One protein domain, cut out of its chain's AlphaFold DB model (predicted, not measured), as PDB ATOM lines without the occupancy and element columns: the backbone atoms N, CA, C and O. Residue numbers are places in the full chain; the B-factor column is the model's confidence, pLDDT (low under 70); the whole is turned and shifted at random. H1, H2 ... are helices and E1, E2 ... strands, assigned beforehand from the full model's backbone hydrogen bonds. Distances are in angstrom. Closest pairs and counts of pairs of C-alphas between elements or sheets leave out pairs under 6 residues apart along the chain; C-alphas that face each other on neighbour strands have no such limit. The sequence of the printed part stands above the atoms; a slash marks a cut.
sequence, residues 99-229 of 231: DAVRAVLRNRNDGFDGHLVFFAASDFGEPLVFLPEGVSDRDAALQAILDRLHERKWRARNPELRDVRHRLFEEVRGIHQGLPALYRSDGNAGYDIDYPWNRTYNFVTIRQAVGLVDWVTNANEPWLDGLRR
ATOM      1  N   ASP A  99     -71.594 -41.713 135.574       89.00
ATOM      2  CA  ASP A  99     -71.182 -41.025 134.354       89.00
ATOM      3  C   ASP A  99     -71.016 -39.529 134.610       89.00
ATOM      4  O   ASP A  99     -70.042 -38.939 134.134       89.00
ATOM      5  N   ALA A 100     -71.869 -38.936 135.451       89.56
ATOM      6  CA  ALA A 100     -71.680 -37.568 135.919       89.56
ATOM      7  C   ALA A 100     -70.383 -37.412 136.735       89.56
ATOM      8  O   ALA A 100     -69.625 -36.474 136.477       89.56
ATOM      9  N   VAL A 101     -70.047 -38.353 137.638       89.12
ATOM     10  CA  VAL A 101     -68.740 -38.337 138.338       89.12
ATOM     11  C   VAL A 101     -67.591 -38.340 137.331       89.12
ATOM     12  O   VAL A 101     -66.705 -37.484 137.388       89.12
ATOM     13  N   ARG A 102     -67.602 -39.283 136.381       90.31
ATOM     14  CA  ARG A 102     -66.549 -39.410 135.361       90.31
ATOM     15  C   ARG A 102     -66.430 -38.152 134.505       90.31
ATOM     16  O   ARG A 102     -65.310 -37.730 134.216       90.31
ATOM     17  N   ALA A 103     -67.551 -37.549 134.117       90.88
ATOM     18  CA  ALA A 103     -67.576 -36.325 133.328       90.88
ATOM     19  C   ALA A 103     -66.934 -35.155 134.084       90.88
ATOM     20  O   ALA A 103     -66.059 -34.482 133.536       90.88
ATOM     21  N   VAL A 104     -67.297 -34.953 135.356       90.88
ATOM     22  CA  VAL A 104     -66.709 -33.895 136.193       90.88
ATOM     23  C   VAL A 104     -65.205 -34.109 136.364       90.88
ATOM     24  O   VAL A 104     -64.432 -33.173 136.161       90.88
ATOM     25  N   LEU A 105     -64.764 -35.333 136.671       91.75
ATOM     26  CA  LEU A 105     -63.337 -35.634 136.826       91.75
ATOM     27  C   LEU A 105     -62.560 -35.412 135.530       91.75
ATOM     28  O   LEU A 105     -61.519 -34.760 135.555       91.75
ATOM     29  N   ARG A 106     -63.080 -35.885 134.391       90.69
ATOM     30  CA  ARG A 106     -62.448 -35.699 133.078       90.69
ATOM     31  C   ARG A 106     -62.299 -34.219 132.733       90.69
ATOM     32  O   ARG A 106     -61.207 -33.797 132.380       90.69
ATOM     33  N   ASN A 107     -63.357 -33.430 132.914       90.06
ATOM     34  CA  ASN A 107     -63.353 -31.990 132.628       90.06
ATOM     35  C   ASN A 107     -62.377 -31.201 133.512       90.06
ATOM     36  O   ASN A 107     -62.009 -30.075 133.180       90.06
ATOM     37  N   ARG A 108     -62.001 -31.751 134.669       89.06
ATOM     38  CA  ARG A 108     -61.094 -31.101 135.618       89.06
ATOM     39  C   ARG A 108     -59.678 -31.645 135.588       89.06
ATOM     40  O   ARG A 108     -58.795 -30.962 136.097       89.06
ATOM     41  N   ASN A 109     -59.457 -32.818 135.002       87.44
ATOM     42  CA  ASN A 109     -58.167 -33.492 135.043       87.44
ATOM     43  C   ASN A 109     -57.044 -32.635 134.444       87.44
ATOM     44  O   ASN A 109     -55.967 -32.575 135.021       87.44
ATOM     45  N   ASP A 110     -57.323 -31.902 133.364       86.81
ATOM     46  CA  ASP A 110     -56.344 -31.040 132.682       86.81
ATOM     47  C   ASP A 110     -55.821 -29.886 133.559       86.81
ATOM     48  O   ASP A 110     -54.790 -29.288 133.259       86.81
ATOM     49  N   GLY A 111     -56.522 -29.565 134.652       86.75
ATOM     50  CA  GLY A 111     -56.092 -28.565 135.628       86.75
ATOM     51  C   GLY A 111     -55.032 -29.063 136.612       86.75
ATOM     52  O   GLY A 111     -54.570 -28.274 137.432       86.75
ATOM     53  N   PHE A 112     -54.660 -30.343 136.562       90.25
ATOM     54  CA  PHE A 112     -53.722 -30.954 137.495       90.25
ATOM     55  C   PHE A 112     -52.551 -31.597 136.755       90.25
ATOM     56  O   PHE A 112     -52.721 -32.291 135.758       90.25
ATOM     57  N   ASP A 113     -51.351 -31.430 137.307       90.88
ATOM     58  CA  ASP A 113     -50.185 -32.221 136.917       90.88
ATOM     59  C   ASP A 113     -50.300 -33.626 137.532       90.88
ATOM     60  O   ASP A 113     -49.806 -33.886 138.635       90.88
ATOM     61  N   GLY A 114     -51.082 -34.485 136.870       90.88
ATOM     62  CA  GLY A 114     -51.364 -35.861 137.270       90.88
ATOM     63  C   GLY A 114     -52.766 -36.344 136.885       90.88
ATOM     64  O   GLY A 114     -53.431 -35.825 135.991       90.88
ATOM     65  N   HIS A 115     -53.212 -37.380 137.585       92.75
ATOM     66  CA  HIS A 115     -54.496 -38.041 137.423       92.75
ATOM     67  C   HIS A 115     -55.372 -37.801 138.645       92.75
ATOM     68  O   HIS A 115     -55.038 -38.225 139.756       92.75
ATOM     69  N   LEU A 116     -56.506 -37.137 138.438       93.06
ATOM     70  CA  LEU A 116     -57.533 -36.998 139.460       93.06
ATOM     71  C   LEU A 116     -58.176 -38.350 139.740       93.06
ATOM     72  O   LEU A 116     -58.694 -39.006 138.841       93.06
ATOM     73  N   VAL A 117     -58.173 -38.728 141.010       91.12
ATOM     74  CA  VAL A 117     -58.834 -39.919 141.533       91.12
ATOM     75  C   VAL A 117     -59.886 -39.463 142.530       91.12
ATOM     76  O   VAL A 117     -59.657 -38.538 143.309       91.12
ATOM     77  N   PHE A 118     -61.050 -40.099 142.523       90.25
ATOM     78  CA  PHE A 118     -62.108 -39.757 143.463       90.25
ATOM     79  C   PHE A 118     -62.689 -41.003 144.093       90.25
ATOM     80  O   PHE A 118     -63.071 -41.941 143.403       90.25
ATOM     81  N   PHE A 119     -62.777 -40.998 145.411       87.62
ATOM     82  CA  PHE A 119     -63.465 -42.031 146.159       87.62
ATOM     83  C   PHE A 119     -64.841 -41.474 146.510       87.62
ATOM     84  O   PHE A 119     -64.915 -40.383 147.074       87.62
ATOM     85  N   ALA A 120     -65.910 -42.195 146.198       85.19
ATOM     86  CA  ALA A 120     -67.275 -41.777 146.490       85.19
ATOM     87  C   ALA A 120     -68.035 -42.880 147.218       85.19
ATOM     88  O   ALA A 120     -67.811 -44.054 146.955       85.19
ATOM     89  N   ALA A 121     -68.974 -42.511 148.082       80.19
ATOM     90  CA  ALA A 121     -69.999 -43.426 148.567       80.19
ATOM     91  C   ALA A 121     -71.352 -42.717 148.636       80.19
ATOM     92  O   ALA A 121     -71.435 -41.503 148.865       80.19
ATOM     93  N   SER A 122     -72.410 -43.501 148.453       76.81
ATOM     94  CA  SER A 122     -73.772 -43.112 148.811       76.81
ATOM     95  C   SER A 122     -74.072 -43.620 150.223       76.81
ATOM     96  O   SER A 122     -73.524 -44.648 150.607       76.81
ATOM     97  N   ASP A 123     -74.934 -42.952 150.998       69.94
ATOM     98  CA  ASP A 123     -75.240 -43.347 152.392       69.94
ATOM     99  C   ASP A 123     -75.717 -44.805 152.518       69.94
ATOM    100  O   ASP A 123     -75.520 -45.450 153.548       69.94
ATOM    101  N   PHE A 124     -76.288 -45.333 151.437       64.50
ATOM    102  CA  PHE A 124     -76.777 -46.704 151.325       64.50
ATOM    103  C   PHE A 124     -76.103 -47.496 150.194       64.50
ATOM    104  O   PHE A 124     -76.462 -48.641 149.936       64.50
ATOM    105  N   GLY A 125     -75.130 -46.893 149.508       66.19
ATOM    106  CA  GLY A 125     -74.407 -47.521 148.407       66.19
ATOM    107  C   GLY A 125     -73.032 -48.030 148.824       66.19
ATOM    108  O   GLY A 125     -72.440 -47.578 149.801       66.19
ATOM    109  N   GLU A 126     -72.512 -48.954 148.031       70.31
ATOM    110  CA  GLU A 126     -71.114 -49.374 148.070       70.31
ATOM    111  C   GLU A 126     -70.186 -48.176 147.800       70.31
ATOM    112  O   GLU A 126     -70.438 -47.405 146.864       70.31
ATOM    113  N   PRO A 127     -69.118 -47.984 148.598       75.12
ATOM    114  CA  PRO A 127     -68.022 -47.126 148.193       75.12
ATOM    115  C   PRO A 127     -67.463 -47.517 146.825       75.12
ATOM    116  O   PRO A 127     -67.456 -48.676 146.438       75.12
ATOM    117  N   LEU A 128     -66.972 -46.540 146.081       81.88
ATOM    118  CA  LEU A 128     -66.399 -46.729 144.759       81.88
ATOM    119  C   LEU A 128     -65.188 -45.824 144.607       81.88
ATOM    120  O   LEU A 128     -65.151 -44.712 145.139       81.88
ATOM    121  N   VAL A 129     -64.213 -46.284 143.829       86.00
ATOM    122  CA  VAL A 129     -63.085 -45.453 143.401       86.00
ATOM    123  C   VAL A 129     -63.168 -45.235 141.906       86.00
ATOM    124  O   VAL A 129     -63.255 -46.189 141.141       86.00
ATOM    125  N   PHE A 130     -63.110 -43.973 141.508       88.56
ATOM    126  CA  PHE A 130     -63.086 -43.520 140.131       88.56
ATOM    127  C   PHE A 130     -61.647 -43.177 139.760       88.56
ATOM    128  O   PHE A 130     -61.119 -42.155 140.208       88.56
ATOM    129  N   LEU A 131     -61.017 -44.029 138.948       87.38
ATOM    130  CA  LEU A 131     -59.719 -43.745 138.339       87.38
ATOM    131  C   LEU A 131     -59.880 -43.445 136.845       87.38
ATOM    132  O   LEU A 131     -60.687 -44.091 136.171       87.38
ATOM    133  N   PRO A 132     -59.093 -42.505 136.300       84.88
ATOM    134  CA  PRO A 132     -59.114 -42.220 134.879       84.88
ATOM    135  C   PRO A 132     -58.461 -43.360 134.091       84.88
ATOM    136  O   PRO A 132     -57.555 -44.047 134.564       84.88
ATOM    137  N   GLU A 133     -58.909 -43.548 132.851       80.25
ATOM    138  CA  GLU A 133     -58.442 -44.645 131.993       80.25
ATOM    139  C   GLU A 133     -56.943 -44.578 131.676       80.25
ATOM    140  O   GLU A 133     -56.328 -45.620 131.480       80.25
ATOM    141  N   GLY A 134     -56.356 -43.376 131.684       80.25
ATOM    142  CA  GLY A 134     -54.941 -43.140 131.389       80.25
ATOM    143  C   GLY A 134     -53.952 -43.557 132.483       80.25
ATOM    144  O   GLY A 134     -52.751 -43.436 132.270       80.25
ATOM    145  N   VAL A 135     -54.423 -44.043 133.637       84.38
ATOM    146  CA  VAL A 135     -53.546 -44.572 134.692       84.38
ATOM    147  C   VAL A 135     -53.011 -45.939 134.269       84.38
ATOM    148  O   VAL A 135     -53.774 -46.897 134.149       84.38
ATOM    149  N   SER A 136     -51.695 -46.021 134.069       79.19
ATOM    150  CA  SER A 136     -50.990 -47.219 133.597       79.19
ATOM    151  C   SER A 136     -51.058 -48.393 134.574       79.19
ATOM    152  O   SER A 136     -51.279 -49.523 134.149       79.19
ATOM    153  N   ASP A 137     -50.908 -48.127 135.873       86.56
ATOM    154  CA  ASP A 137     -51.053 -49.116 136.941       86.56
ATOM    155  C   ASP A 137     -52.029 -48.592 138.000       86.56
ATOM    156  O   ASP A 137     -51.700 -47.748 138.840       86.56
ATOM    157  N   ARG A 138     -53.277 -49.062 137.917       85.75
ATOM    158  CA  ARG A 138     -54.372 -48.623 138.794       85.75
ATOM    159  C   ARG A 138     -54.183 -49.088 140.235       85.75
ATOM    160  O   ARG A 138     -54.561 -48.355 141.148       85.75
ATOM    161  N   ASP A 139     -53.584 -50.259 140.436       83.44
ATOM    162  CA  ASP A 139     -53.316 -50.789 141.772       83.44
ATOM    163  C   ASP A 139     -52.185 -50.011 142.438       83.44
ATOM    164  O   ASP A 139     -52.327 -49.598 143.591       83.44
ATOM    165  N   ALA A 140     -51.107 -49.714 141.706       85.62
ATOM    166  CA  ALA A 140     -50.035 -48.859 142.210       85.62
ATOM    167  C   ALA A 140     -50.525 -47.434 142.505       85.62
ATOM    168  O   ALA A 140     -50.159 -46.859 143.531       85.62
ATOM    169  N   ALA A 141     -51.384 -46.870 141.649       87.50
ATOM    170  CA  ALA A 141     -51.972 -45.551 141.874       87.50
ATOM    171  C   ALA A 141     -52.832 -45.510 143.139       87.50
ATOM    172  O   ALA A 141     -52.683 -44.606 143.970       87.50
ATOM    173  N   LEU A 142     -53.705 -46.507 143.310       85.38
ATOM    174  CA  LEU A 142     -54.506 -46.652 144.518       85.38
ATOM    175  C   LEU A 142     -53.598 -46.798 145.743       85.38
ATOM    176  O   LEU A 142     -53.749 -46.039 146.699       85.38
ATOM    177  N   GLN A 143     -52.622 -47.706 145.701       84.44
ATOM    178  CA  GLN A 143     -51.718 -47.950 146.821       84.44
ATOM    179  C   GLN A 143     -50.924 -46.695 147.206       84.44
ATOM    180  O   GLN A 143     -50.842 -46.381 148.388       84.44
ATOM    181  N   ALA A 144     -50.429 -45.920 146.240       88.44
ATOM    182  CA  ALA A 144     -49.727 -44.666 146.512       88.44
ATOM    183  C   ALA A 144     -50.614 -43.651 147.256       88.44
ATOM    184  O   ALA A 144     -50.162 -42.980 148.189       88.44
ATOM    185  N   ILE A 145     -51.893 -43.549 146.878       86.69
ATOM    186  CA  ILE A 145     -52.863 -42.691 147.572       86.69
ATOM    187  C   ILE A 145     -53.115 -43.204 148.995       86.69
ATOM    188  O   ILE A 145     -53.111 -42.409 149.939       86.69
ATOM    189  N   LEU A 146     -53.296 -44.516 149.161       83.00
ATOM    190  CA  LEU A 146     -53.511 -45.160 150.460       83.00
ATOM    191  C   LEU A 146     -52.311 -44.983 151.395       83.00
ATOM    192  O   LEU A 146     -52.482 -44.603 152.552       83.00
ATOM    193  N   ASP A 147     -51.094 -45.190 150.904       83.69
ATOM    194  CA  ASP A 147     -49.861 -44.975 151.664       83.69
ATOM    195  C   ASP A 147     -49.772 -43.521 152.121       83.69
ATOM    196  O   ASP A 147     -49.523 -43.230 153.295       83.69
ATOM    197  N   ARG A 148     -50.100 -42.587 151.224       84.12
ATOM    198  CA  ARG A 148     -50.088 -41.167 151.554       84.12
ATOM    199  C   ARG A 148     -51.123 -40.786 152.608       84.12
ATOM    200  O   ARG A 148     -50.819 -39.981 153.499       84.12
ATOM    201  N   LEU A 149     -52.321 -41.357 152.513       78.50
ATOM    202  CA  LEU A 149     -53.372 -41.246 153.524       78.50
ATOM    203  C   LEU A 149     -52.893 -41.786 154.870       78.50
ATOM    204  O   LEU A 149     -53.068 -41.114 155.883       78.50
ATOM    205  N   HIS A 150     -52.225 -42.937 154.907       76.19
ATOM    206  CA  HIS A 150     -51.696 -43.506 156.148       76.19
ATOM    207  C   HIS A 150     -50.583 -42.657 156.776       76.19
ATOM    208  O   HIS A 150     -50.564 -42.475 157.998       76.19
ATOM    209  N   GLU A 151     -49.683 -42.102 155.962       79.19
ATOM    210  CA  GLU A 151     -48.574 -41.258 156.419       79.19
ATOM    211  C   GLU A 151     -49.049 -39.934 157.022       79.19
ATOM    212  O   GLU A 151     -48.596 -39.519 158.093       79.19
ATOM    213  N   ARG A 152     -49.941 -39.231 156.315       68.44
ATOM    214  CA  ARG A 152     -50.363 -37.865 156.674       68.44
ATOM    215  C   ARG A 152     -51.689 -37.816 157.421       68.44
ATOM    216  O   ARG A 152     -52.025 -36.759 157.967       68.44
ATOM    217  N   LYS A 153     -52.389 -38.953 157.493       65.75
ATOM    218  CA  LYS A 153     -53.673 -39.198 158.160       65.75
ATOM    219  C   LYS A 153     -54.698 -38.122 157.822       65.75
ATOM    220  O   LYS A 153     -55.402 -38.214 156.825       65.75
ATOM    221  N   TRP A 154     -54.713 -37.046 158.602       68.38
ATOM    222  CA  TRP A 154     -55.807 -36.072 158.648       68.38
ATOM    223  C   TRP A 154     -55.360 -34.629 158.415       68.38
ATOM    224  O   TRP A 154     -56.078 -33.701 158.767       68.38
ATOM    225  N   ARG A 155     -54.142 -34.414 157.906       69.56
ATOM    226  CA  ARG A 155     -53.543 -33.068 157.811       69.56
ATOM    227  C   ARG A 155     -53.393 -32.552 156.382       69.56
ATOM    228  O   ARG A 155     -52.849 -31.467 156.187       69.56
ATOM    229  N   ALA A 156     -53.816 -33.326 155.383       77.88
ATOM    230  CA  ALA A 156     -53.641 -32.946 153.990       77.88
ATOM    231  C   ALA A 156     -54.645 -31.855 153.592       77.88
ATOM    232  O   ALA A 156     -55.860 -32.061 153.621       77.88
ATOM    233  N   ARG A 157     -54.089 -30.692 153.242       82.00
ATOM    234  CA  ARG A 157     -54.793 -29.505 152.761       82.00
ATOM    235  C   ARG A 157     -54.420 -29.295 151.309       82.00
ATOM    236  O   ARG A 157     -53.274 -28.940 151.027       82.00
ATOM    237  N   ASN A 158     -55.373 -29.497 150.412       87.06
ATOM    238  CA  ASN A 158     -55.206 -29.193 149.002       87.06
ATOM    239  C   ASN A 158     -56.460 -28.447 148.497       87.06
ATOM    240  O   ASN A 158     -57.491 -29.079 148.261       87.06
ATOM    241  N   PRO A 159     -56.399 -27.106 148.368       86.12
ATOM    242  CA  PRO A 159     -57.559 -26.299 147.989       86.12
ATOM    243  C   PRO A 159     -58.079 -26.627 146.585       86.12
ATOM    244  O   PRO A 159     -59.284 -26.609 146.375       86.12
ATOM    245  N   GLU A 160     -57.209 -27.010 145.652       87.94
ATOM    246  CA  GLU A 160     -57.617 -27.373 144.290       87.94
ATOM    247  C   GLU A 160     -58.449 -28.665 144.291       87.94
ATOM    248  O   GLU A 160     -59.501 -28.745 143.659       87.94
ATOM    249  N   LEU A 161     -58.033 -29.668 145.073       90.62
ATOM    250  CA  LEU A 161     -58.804 -30.903 145.249       90.62
ATOM    251  C   LEU A 161     -60.112 -30.666 146.016       90.62
ATOM    252  O   LEU A 161     -61.118 -31.325 145.751       90.62
ATOM    253  N   ARG A 162     -60.133 -29.703 146.939       87.38
ATOM    254  CA  ARG A 162     -61.363 -29.295 147.629       87.38
ATOM    255  C   ARG A 162     -62.399 -28.732 146.662       87.38
ATOM    256  O   ARG A 162     -63.573 -29.077 146.786       87.38
ATOM    257  N   ASP A 163     -61.978 -27.924 145.698       88.44
ATOM    258  CA  ASP A 163     -62.879 -27.383 144.679       88.44
ATOM    259  C   ASP A 163     -63.468 -28.493 143.799       88.44
ATOM    260  O   ASP A 163     -64.653 -28.451 143.463       88.44
ATOM    261  N   VAL A 164     -62.674 -29.525 143.478       90.38
ATOM    262  CA  VAL A 164     -63.169 -30.734 142.795       90.38
ATOM    263  C   VAL A 164     -64.252 -31.417 143.628       90.38
ATOM    264  O   VAL A 164     -65.322 -31.724 143.103       90.38
ATOM    265  N   ARG A 165     -64.018 -31.606 144.934       88.62
ATOM    266  CA  ARG A 165     -65.019 -32.184 145.842       88.62
ATOM    267  C   ARG A 165     -66.304 -31.361 145.856       88.62
ATOM    268  O   ARG A 165     -67.364 -31.934 145.649       88.62
ATOM    269  N   HIS A 166     -66.231 -30.048 146.078       86.06
ATOM    270  CA  HIS A 166     -67.428 -29.198 146.143       86.06
ATOM    271  C   HIS A 166     -68.281 -29.305 144.883       86.06
ATOM    272  O   HIS A 166     -69.485 -29.510 144.985       86.06
ATOM    273  N   ARG A 167     -67.651 -29.271 143.709       87.25
ATOM    274  CA  ARG A 167     -68.384 -29.424 142.453       87.25
ATOM    275  C   ARG A 167     -69.020 -30.785 142.286       87.25
ATOM    276  O   ARG A 167     -70.150 -30.856 141.839       87.25
ATOM    277  N   LEU A 168     -68.332 -31.858 142.665       88.31
ATOM    278  CA  LEU A 168     -68.931 -33.190 142.621       88.31
ATOM    279  C   LEU A 168     -70.187 -33.263 143.498       88.31
ATOM    280  O   LEU A 168     -71.196 -33.782 143.048       88.31
ATOM    281  N   PHE A 169     -70.167 -32.680 144.697       86.00
ATOM    282  CA  PHE A 169     -71.358 -32.616 145.554       86.00
ATOM    283  C   PHE A 169     -72.474 -31.709 145.002       86.00
ATOM    284  O   PHE A 169     -73.647 -31.981 145.239       86.00
ATOM    285  N   GLU A 170     -72.135 -30.639 144.279       86.25
ATOM    286  CA  GLU A 170     -73.118 -29.725 143.673       86.25
ATOM    287  C   GLU A 170     -73.725 -30.271 142.371       86.25
ATOM    288  O   GLU A 170     -74.913 -30.079 142.110       86.25
ATOM    289  N   GLU A 171     -72.915 -30.931 141.545       86.25
ATOM    290  CA  GLU A 171     -73.258 -31.313 140.170       86.25
ATOM    291  C   GLU A 171     -73.714 -32.774 140.055       86.25
ATOM    292  O   GLU A 171     -74.438 -33.116 139.119       86.25
ATOM    293  N   VAL A 172     -73.327 -33.648 140.993       86.06
ATOM    294  CA  VAL A 172     -73.596 -35.090 140.915       86.06
ATOM    295  C   VAL A 172     -74.564 -35.538 142.003       86.06
ATOM    296  O   VAL A 172     -74.350 -35.341 143.198       86.06
ATOM    297  N   ARG A 173     -75.630 -36.228 141.590       83.44
ATOM    298  CA  ARG A 173     -76.593 -36.827 142.518       83.44
ATOM    299  C   ARG A 173     -76.036 -38.097 143.160       83.44
ATOM    300  O   ARG A 173     -75.351 -38.892 142.522       83.44
ATOM    301  N   GLY A 174     -76.393 -38.310 144.426       78.69
ATOM    302  CA  GLY A 174     -76.116 -39.555 145.149       78.69
ATOM    303  C   GLY A 174     -74.732 -39.650 145.798       78.69
ATOM    304  O   GLY A 174     -74.475 -40.633 146.492       78.69
ATOM    305  N   ILE A 175     -73.861 -38.644 145.645       81.12
ATOM    306  CA  ILE A 175     -72.632 -38.549 146.444       81.12
ATOM    307  C   ILE A 175     -73.002 -38.049 147.838       81.12
ATOM    308  O   ILE A 175     -73.437 -36.914 148.005       81.12
ATOM    309  N   HIS A 176     -72.785 -38.891 148.842       78.25
ATOM    310  CA  HIS A 176     -72.948 -38.519 150.249       78.25
ATOM    311  C   HIS A 176     -71.589 -38.384 150.943       78.25
ATOM    312  O   HIS A 176     -71.429 -37.593 151.870       78.25
ATOM    313  N   GLN A 177     -70.587 -39.120 150.455       79.75
ATOM    314  CA  GLN A 177     -69.210 -39.094 150.937       79.75
ATOM    315  C   GLN A 177     -68.268 -39.021 149.734       79.75
ATOM    316  O   GLN A 177     -68.497 -39.700 148.735       79.75
ATOM    317  N   GLY A 178     -67.215 -38.203 149.820       83.75
ATOM    318  CA  GLY A 178     -66.340 -37.926 148.681       83.75
ATOM    319  C   GLY A 178     -64.924 -37.511 149.074       83.75
ATOM    320  O   GLY A 178     -64.741 -36.453 149.677       83.75
ATOM    321  N   LEU A 179     -63.914 -38.298 148.705       87.56
ATOM    322  CA  LEU A 179     -62.501 -37.996 148.946       87.56
ATOM    323  C   LEU A 179     -61.775 -37.781 147.607       87.56
ATOM    324  O   LEU A 179     -61.565 -38.742 146.868       87.56
ATOM    325  N   PRO A 180     -61.371 -36.540 147.285       90.62
ATOM    326  CA  PRO A 180     -60.553 -36.262 146.115       90.62
ATOM    327  C   PRO A 180     -59.080 -36.584 146.390       90.62
ATOM    328  O   PRO A 180     -58.526 -36.264 147.448       90.62
ATOM    329  N   ALA A 181     -58.433 -37.171 145.394       92.00
ATOM    330  CA  ALA A 181     -57.023 -37.503 145.389       92.00
ATOM    331  C   ALA A 181     -56.392 -37.178 144.029       92.00
ATOM    332  O   ALA A 181     -57.069 -37.016 143.015       92.00
ATOM    333  N   LEU A 182     -55.072 -37.067 144.026       94.31
ATOM    334  CA  LEU A 182     -54.256 -36.841 142.845       94.31
ATOM    335  C   LEU A 182     -53.129 -37.863 142.848       94.31
ATOM    336  O   LEU A 182     -52.382 -37.937 143.824       94.31
ATOM    337  N   TYR A 183     -52.991 -38.603 141.759       93.31
ATOM    338  CA  TYR A 183     -51.874 -39.506 141.517       93.31
ATOM    339  C   TYR A 183     -50.991 -38.957 140.398       93.31
ATOM    340  O   TYR A 183     -51.497 -38.548 139.359       93.31
ATOM    341  N   ARG A 184     -49.677 -38.925 140.594       92.56
ATOM    342  CA  ARG A 184     -48.714 -38.394 139.624       92.56
ATOM    343  C   ARG A 184     -47.894 -39.514 138.997       92.56
ATOM    344  O   ARG A 184     -47.701 -40.569 139.594       92.56
ATOM    345  N   SER A 185     -47.368 -39.261 137.801       88.06
ATOM    346  CA  SER A 185     -46.559 -40.229 137.048       88.06
ATOM    347  C   SER A 185     -45.224 -40.578 137.714       88.06
ATOM    348  O   SER A 185     -44.626 -41.594 137.377       88.06
ATOM    349  N   ASP A 186     -44.751 -39.759 138.658       88.50
ATOM    350  CA  ASP A 186     -43.577 -40.040 139.498       88.50
ATOM    351  C   ASP A 186     -43.886 -41.007 140.661       88.50
ATOM    352  O   ASP A 186     -43.018 -41.276 141.492       88.50
ATOM    353  N   GLY A 187     -45.119 -41.522 140.738       86.06
ATOM    354  CA  GLY A 187     -45.592 -42.391 141.812       86.06
ATOM    355  C   GLY A 187     -46.029 -41.639 143.070       86.06
ATOM    356  O   GLY A 187     -46.447 -42.268 144.042       86.06
ATOM    357  N   ASN A 188     -45.960 -40.306 143.084       89.56
ATOM    358  CA  ASN A 188     -46.372 -39.498 144.223       89.56
ATOM    359  C   ASN A 188     -47.890 -39.288 144.231       89.56
ATOM    360  O   ASN A 188     -48.531 -39.125 143.191       89.56
ATOM    361  N   ALA A 189     -48.468 -39.204 145.427       91.19
ATOM    362  CA  ALA A 189     -49.891 -38.974 145.612       91.19
ATOM    363  C   ALA A 189     -50.181 -37.782 146.534       91.19
ATOM    364  O   ALA A 189     -49.382 -37.376 147.387       91.19
ATOM    365  N   GLY A 190     -51.364 -37.205 146.362       90.06
ATOM    366  CA  GLY A 190     -51.925 -36.166 147.215       90.06
ATOM    367  C   GLY A 190     -53.417 -36.382 147.419       90.06
ATOM    368  O   GLY A 190     -54.063 -37.070 146.642       90.06
ATOM    369  N   TYR A 191     -53.967 -35.790 148.473       89.25
ATOM    370  CA  TYR A 191     -55.394 -35.842 148.779       89.25
ATOM    371  C   TYR A 191     -55.807 -34.591 149.564       89.25
ATOM    372  O   TYR A 191     -54.944 -33.886 150.097       89.25
ATOM    373  N   ASP A 192     -57.109 -34.312 149.632       86.62
ATOM    374  CA  ASP A 192     -57.667 -33.297 150.537       86.62
ATOM    375  C   ASP A 192     -58.672 -33.931 151.496       86.62
ATOM    376  O   ASP A 192     -59.652 -34.536 151.068       86.62
ATOM    377  N   ILE A 193     -58.442 -33.751 152.797       77.81
ATOM    378  CA  ILE A 193     -59.337 -34.235 153.862       77.81
ATOM    379  C   ILE A 193     -59.647 -33.168 154.915       77.81
ATOM    380  O   ILE A 193     -60.442 -33.400 155.824       77.81
ATOM    381  N   ASP A 194     -58.989 -32.011 154.842       67.44
ATOM    382  CA  ASP A 194     -59.167 -30.976 155.846       67.44
ATOM    383  C   ASP A 194     -60.510 -30.267 155.643       67.44
ATOM    384  O   ASP A 194     -60.705 -29.618 154.610       67.44
ATOM    385  N   TYR A 195     -61.382 -30.420 156.654       49.50
ATOM    386  CA  TYR A 195     -62.461 -29.528 157.122       49.50
ATOM    387  C   TYR A 195     -63.779 -30.273 157.414       49.50
ATOM    388  O   TYR A 195     -64.361 -30.882 156.519       49.50
ATOM    389  N   PRO A 196     -64.343 -30.116 158.625       55.47
ATOM    390  CA  PRO A 196     -65.787 -30.037 158.778       55.47
ATOM    391  C   PRO A 196     -66.150 -28.705 159.435       55.47
ATOM    392  O   PRO A 196     -65.693 -28.438 160.542       55.47
ATOM    393  N   TRP A 197     -67.016 -27.905 158.815       45.19
ATOM    394  CA  TRP A 197     -67.981 -27.072 159.541       45.19
ATOM    395  C   TRP A 197     -68.984 -26.429 158.580       45.19
ATOM    396  O   TRP A 197     -68.637 -25.933 157.520       45.19
ATOM    397  N   ASN A 198     -70.260 -26.554 158.921       47.41
ATOM    398  CA  ASN A 198     -71.410 -26.401 158.033       47.41
ATOM    399  C   ASN A 198     -71.618 -24.959 157.491       47.41
ATOM    400  O   ASN A 198     -70.930 -24.020 157.876       47.41
ATOM    401  N   ARG A 199     -72.596 -24.738 156.598       36.50
ATOM    402  CA  ARG A 199     -73.984 -24.586 157.083       36.50
ATOM    403  C   ARG A 199     -75.074 -25.512 156.553       36.50
ATOM    404  O   ARG A 199     -76.093 -25.579 157.228       36.50
ATOM    405  N   THR A 200     -74.868 -26.306 155.501       43.94
ATOM    406  CA  THR A 200     -75.982 -27.162 155.024       43.94
ATOM    407  C   THR A 200     -75.592 -28.569 154.544       43.94
ATOM    408  O   THR A 200     -76.389 -29.212 153.887       43.94
ATOM    409  N   TYR A 201     -74.451 -29.088 155.027       46.75
ATOM    410  CA  TYR A 201     -73.959 -30.484 154.933       46.75
ATOM    411  C   TYR A 201     -73.202 -30.869 153.640       46.75
ATOM    412  O   TYR A 201     -73.798 -31.266 152.655       46.75
ATOM    413  N   ASN A 202     -71.861 -30.863 153.726       46.34
ATOM    414  CA  ASN A 202     -70.936 -31.634 152.879       46.34
ATOM    415  C   ASN A 202     -70.034 -32.441 153.829       46.34
ATOM    416  O   ASN A 202     -69.024 -31.925 154.317       46.34
ATOM    417  N   PHE A 203     -70.450 -33.653 154.202       46.94
ATOM    418  CA  PHE A 203     -69.758 -34.455 155.213       46.94
ATOM    419  C   PHE A 203     -68.769 -35.435 154.577       46.94
ATOM    420  O   PHE A 203     -69.146 -36.418 153.955       46.94
ATOM    421  N   VAL A 204     -67.486 -35.226 154.858       51.69
ATOM    422  CA  VAL A 204     -66.562 -36.338 155.074       51.69
ATOM    423  C   VAL A 204     -65.998 -36.139 156.466       51.69
ATOM    424  O   VAL A 204     -65.025 -35.416 156.670       51.69
ATOM    425  N   THR A 205     -66.639 -36.733 157.473       54.03
ATOM    426  CA  THR A 205     -65.934 -36.883 158.748       54.03
ATOM    427  C   THR A 205     -64.673 -37.706 158.499       54.03
ATOM    428  O   THR A 205     -64.665 -38.607 157.660       54.03
ATOM    429  N   ILE A 206     -63.616 -37.448 159.271       54.22
ATOM    430  CA  ILE A 206     -62.400 -38.276 159.282       54.22
ATOM    431  C   ILE A 206     -62.762 -39.772 159.341       54.22
ATOM    432  O   ILE A 206     -62.164 -40.578 158.645       54.22
ATOM    433  N   ARG A 207     -63.809 -40.136 160.094       55.31
ATOM    434  CA  ARG A 207     -64.317 -41.510 160.211       55.31
ATOM    435  C   ARG A 207     -64.926 -42.067 158.919       55.31
ATOM    436  O   ARG A 207     -64.764 -43.249 158.655       55.31
ATOM    437  N   GLN A 208     -65.609 -41.246 158.126       60.72
ATOM    438  CA  GLN A 208     -66.171 -41.654 156.834       60.72
ATOM    439  C   GLN A 208     -65.083 -41.796 155.773       60.72
ATOM    440  O   GLN A 208     -65.102 -42.768 155.034       60.72
ATOM    441  N   ALA A 209     -64.078 -40.910 155.757       61.44
ATOM    442  CA  ALA A 209     -62.894 -41.111 154.921       61.44
ATOM    443  C   ALA A 209     -62.140 -42.394 155.300       61.44
ATOM    444  O   ALA A 209     -61.745 -43.135 154.410       61.44
ATOM    445  N   VAL A 210     -61.979 -42.678 156.601       59.88
ATOM    446  CA  VAL A 210     -61.425 -43.958 157.082       59.88
ATOM    447  C   VAL A 210     -62.273 -45.122 156.592       59.88
ATOM    448  O   VAL A 210     -61.720 -46.045 156.024       59.88
ATOM    449  N   GLY A 211     -63.598 -45.074 156.759       65.38
ATOM    450  CA  GLY A 211     -64.488 -46.146 156.307       65.38
ATOM    451  C   GLY A 211     -64.395 -46.392 154.800       65.38
ATOM    452  O   GLY A 211     -64.289 -47.534 154.375       65.38
ATOM    453  N   LEU A 212     -64.349 -45.321 154.007       68.69
ATOM    454  CA  LEU A 212     -64.192 -45.360 152.553       68.69
ATOM    455  C   LEU A 212     -62.862 -46.011 152.148       68.69
ATOM    456  O   LEU A 212     -62.818 -46.892 151.295       68.69
ATOM    457  N   VAL A 213     -61.779 -45.593 152.800       65.94
ATOM    458  CA  VAL A 213     -60.410 -46.042 152.532       65.94
ATOM    459  C   VAL A 213     -60.184 -47.475 153.010       65.94
ATOM    460  O   VAL A 213     -59.716 -48.306 152.233       65.94
ATOM    461  N   ASP A 214     -60.552 -47.793 154.250       65.38
ATOM    462  CA  ASP A 214     -60.431 -49.132 154.832       65.38
ATOM    463  C   ASP A 214     -61.226 -50.145 154.018       65.38
ATOM    464  O   ASP A 214     -60.755 -51.253 153.763       65.38
ATOM    465  N   TRP A 215     -62.425 -49.776 153.580       63.66
ATOM    466  CA  TRP A 215     -63.271 -50.693 152.845       63.66
ATOM    467  C   TRP A 215     -62.748 -50.925 151.415       63.66
ATOM    468  O   TRP A 215     -62.600 -52.079 151.013       63.66
ATOM    469  N   VAL A 216     -62.301 -49.879 150.706       65.19
ATOM    470  CA  VAL A 216     -61.624 -50.018 149.397       65.19
ATOM    471  C   VAL A 216     -60.338 -50.847 149.502       65.19
ATOM    472  O   VAL A 216     -60.038 -51.646 148.617       65.19
ATOM    473  N   THR A 217     -59.581 -50.690 150.592       61.53
ATOM    474  CA  THR A 217     -58.319 -51.418 150.815       61.53
ATOM    475  C   THR A 217     -58.548 -52.910 151.074       61.53
ATOM    476  O   THR A 217     -57.692 -53.730 150.747       61.53
ATOM    477  N   ASN A 218     -59.688 -53.286 151.663       54.00
ATOM    478  CA  ASN A 218     -59.986 -54.674 152.039       54.00
ATOM    479  C   ASN A 218     -60.866 -55.430 151.026       54.00
ATOM    480  O   ASN A 218     -61.047 -56.639 151.172       54.00
ATOM    481  N   ALA A 219     -61.408 -54.761 150.011       56.38
ATOM    482  CA  ALA A 219     -62.276 -55.399 149.030       56.38
ATOM    483  C   ALA A 219     -61.463 -56.131 147.949       56.38
ATOM    484  O   ALA A 219     -60.856 -55.508 147.089       56.38
ATOM    485  N   ASN A 220     -61.428 -57.464 147.967       50.91
ATOM    486  CA  ASN A 220     -60.587 -58.306 147.093       50.91
ATOM    487  C   ASN A 220     -61.056 -58.424 145.619       50.91
ATOM    488  O   ASN A 220     -60.852 -59.461 144.989       50.91
ATOM    489  N   GLU A 221     -61.691 -57.401 145.053       55.12
ATOM    490  CA  GLU A 221     -62.316 -57.479 143.727       55.12
ATOM    491  C   GLU A 221     -61.502 -56.880 142.567       55.12
ATOM    492  O   GLU A 221     -60.764 -55.912 142.771       55.12
ATOM    493  N   PRO A 222     -61.660 -57.429 141.340       56.25
ATOM    494  CA  PRO A 222     -61.018 -56.926 140.129       56.25
ATOM    495  C   PRO A 222     -61.657 -55.625 139.613       56.25
ATOM    496  O   PRO A 222     -62.855 -55.386 139.757       56.25
ATOM    497  N   TRP A 223     -60.852 -54.798 138.943       51.88
ATOM    498  CA  TRP A 223     -61.290 -53.547 138.321       51.88
ATOM    499  C   TRP A 223     -62.193 -53.785 137.099       51.88
ATOM    500  O   TRP A 223     -61.802 -54.485 136.166       51.88
ATOM    501  N   LEU A 224     -63.348 -53.117 137.049       56.34
ATOM    502  CA  LEU A 224     -64.238 -53.038 135.882       56.34
ATOM    503  C   LEU A 224     -64.367 -51.566 135.467       56.34
ATOM    504  O   LEU A 224     -64.799 -50.735 136.259       56.34
ATOM    505  N   ASP A 225     -63.957 -51.213 134.247       54.62
ATOM    506  CA  ASP A 225     -64.068 -49.847 133.694       54.62
ATOM    507  C   ASP A 225     -63.495 -48.724 134.588       54.62
ATOM    508  O   ASP A 225     -64.089 -47.653 134.742       54.62
ATOM    509  N   GLY A 226     -62.347 -48.971 135.229       52.47
ATOM    510  CA  GLY A 226     -61.700 -47.992 136.119       52.47
ATOM    511  C   GLY A 226     -62.382 -47.835 137.478       52.47
ATOM    512  O   GLY A 226     -61.999 -46.957 138.250       52.47
ATOM    513  N   LEU A 227     -63.362 -48.694 137.766       50.06
ATOM    514  CA  LEU A 227     -64.056 -48.804 139.038       50.06
ATOM    515  C   LEU A 227     -63.613 -50.082 139.741       50.06
ATOM    516  O   LEU A 227     -63.598 -51.160 139.143       50.06
ATOM    517  N   ARG A 228     -63.284 -49.976 141.025       59.03
ATOM    518  CA  ARG A 228     -63.272 -51.135 141.914       59.03
ATOM    519  C   ARG A 228     -64.649 -51.172 142.550       59.03
ATOM    520  O   ARG A 228     -64.975 -50.280 143.332       59.03
ATOM    521  N   ARG A 229     -65.467 -52.126 142.100       51.12
ATOM    522  CA  ARG A 229     -66.663 -52.557 142.823       51.12
ATOM    523  C   ARG A 229     -66.226 -53.499 143.928       51.12
ATOM    524  O   ARG A 229     -65.120 -54.029 143.904       51.12
TER     525      ARG A 229
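AT A GLANCE: This is residues 99 to 229 of the 231 residues of an uncharacterized protein of Halalkalicoccus paucihalophilus (UniProt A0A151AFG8). A four-stranded antiparallel sheet makes the middle layer of three, with helices H2 and H4 covering one face and H1 and H3 the other. The long link of residues 192 to 205 swings out to 23 A from the mean of the C-alphas, and near the last printed residue a short stretch, residues 227 to 228, pairs with edge strand E2. The printed part has 131 residues, with four named helices and four named strands in the order H1 E1 E2 H2 H3 E3 E4 H4; the sheet's order is E2 E1 E3 E4, and the class is mixed, helices and strands. It is compact, with a radius of gyration of the C-alphas of 13.4 A and spans of 40 by 30 by 29 A.

IN THESE COORDINATES: H1, residues 99 to 109, begins with C-alpha 99 at (-71.182, -41.025, 134.354) and is 15.1 A long. E1, residues 115 to 121, is 19.8 A long, and E2, residues 128 to 130, 6.5 A. H2, residues 138 to 152, measures 21.2 A and H3, residues 159 to 171, 18.2 A. E3, residues 177 to 183, is 19.7 A long, with C-alpha 177 at (-69.210, -39.094, 150.937); E4, residues 189 to 191, is 7.1 A. H4, residues 206 to 218, is 18.1 A long and ends with C-alpha 218 at (-59.986, -54.674, 152.039).

HOW THE PARTS SIT: Inner strands E1 and E3 are antiparallel at 162 degrees, with N 117 and O 181 2.9 A apart, within hydrogen-bond range. E1 and E2 form a hairpin, with N 120 and O 128 at 2.8 A; E3 and E4 form another, with N 182 and O 190 at 2.8 A. H1 is on the sheet at a height of 8.6 A, and H3 on the same face at 9.5 A. They touch at a shallow tilt of 27 degrees, opposite ways, the closest C-alphas being those of Val 101 and Leu 168, 6.7 A apart. On the opposite face are H2, height 7.8 A, and H4, height 9.3 A; on the local plane they run across the strands, at 76 and 74 degrees to E1. H2 and H4 are close but not clearly touching, the closest C-alphas being those of Leu 146 and Val 213, 7.3 A apart. In H1, H2, H3 and H4 every O i to N i+4 pair is within hydrogen-bond range.

THE WHOLE: The C-alphas farthest apart, those of Ser 136 and Arg 199, are 39.9 A apart. The printed part has no cut, and the link from E4 to H4 is long, 14 residues. The mean pLDDT of the printed part is 76.7; residues 123 to 125, 152 to 155 and 194 to 229 are under 70.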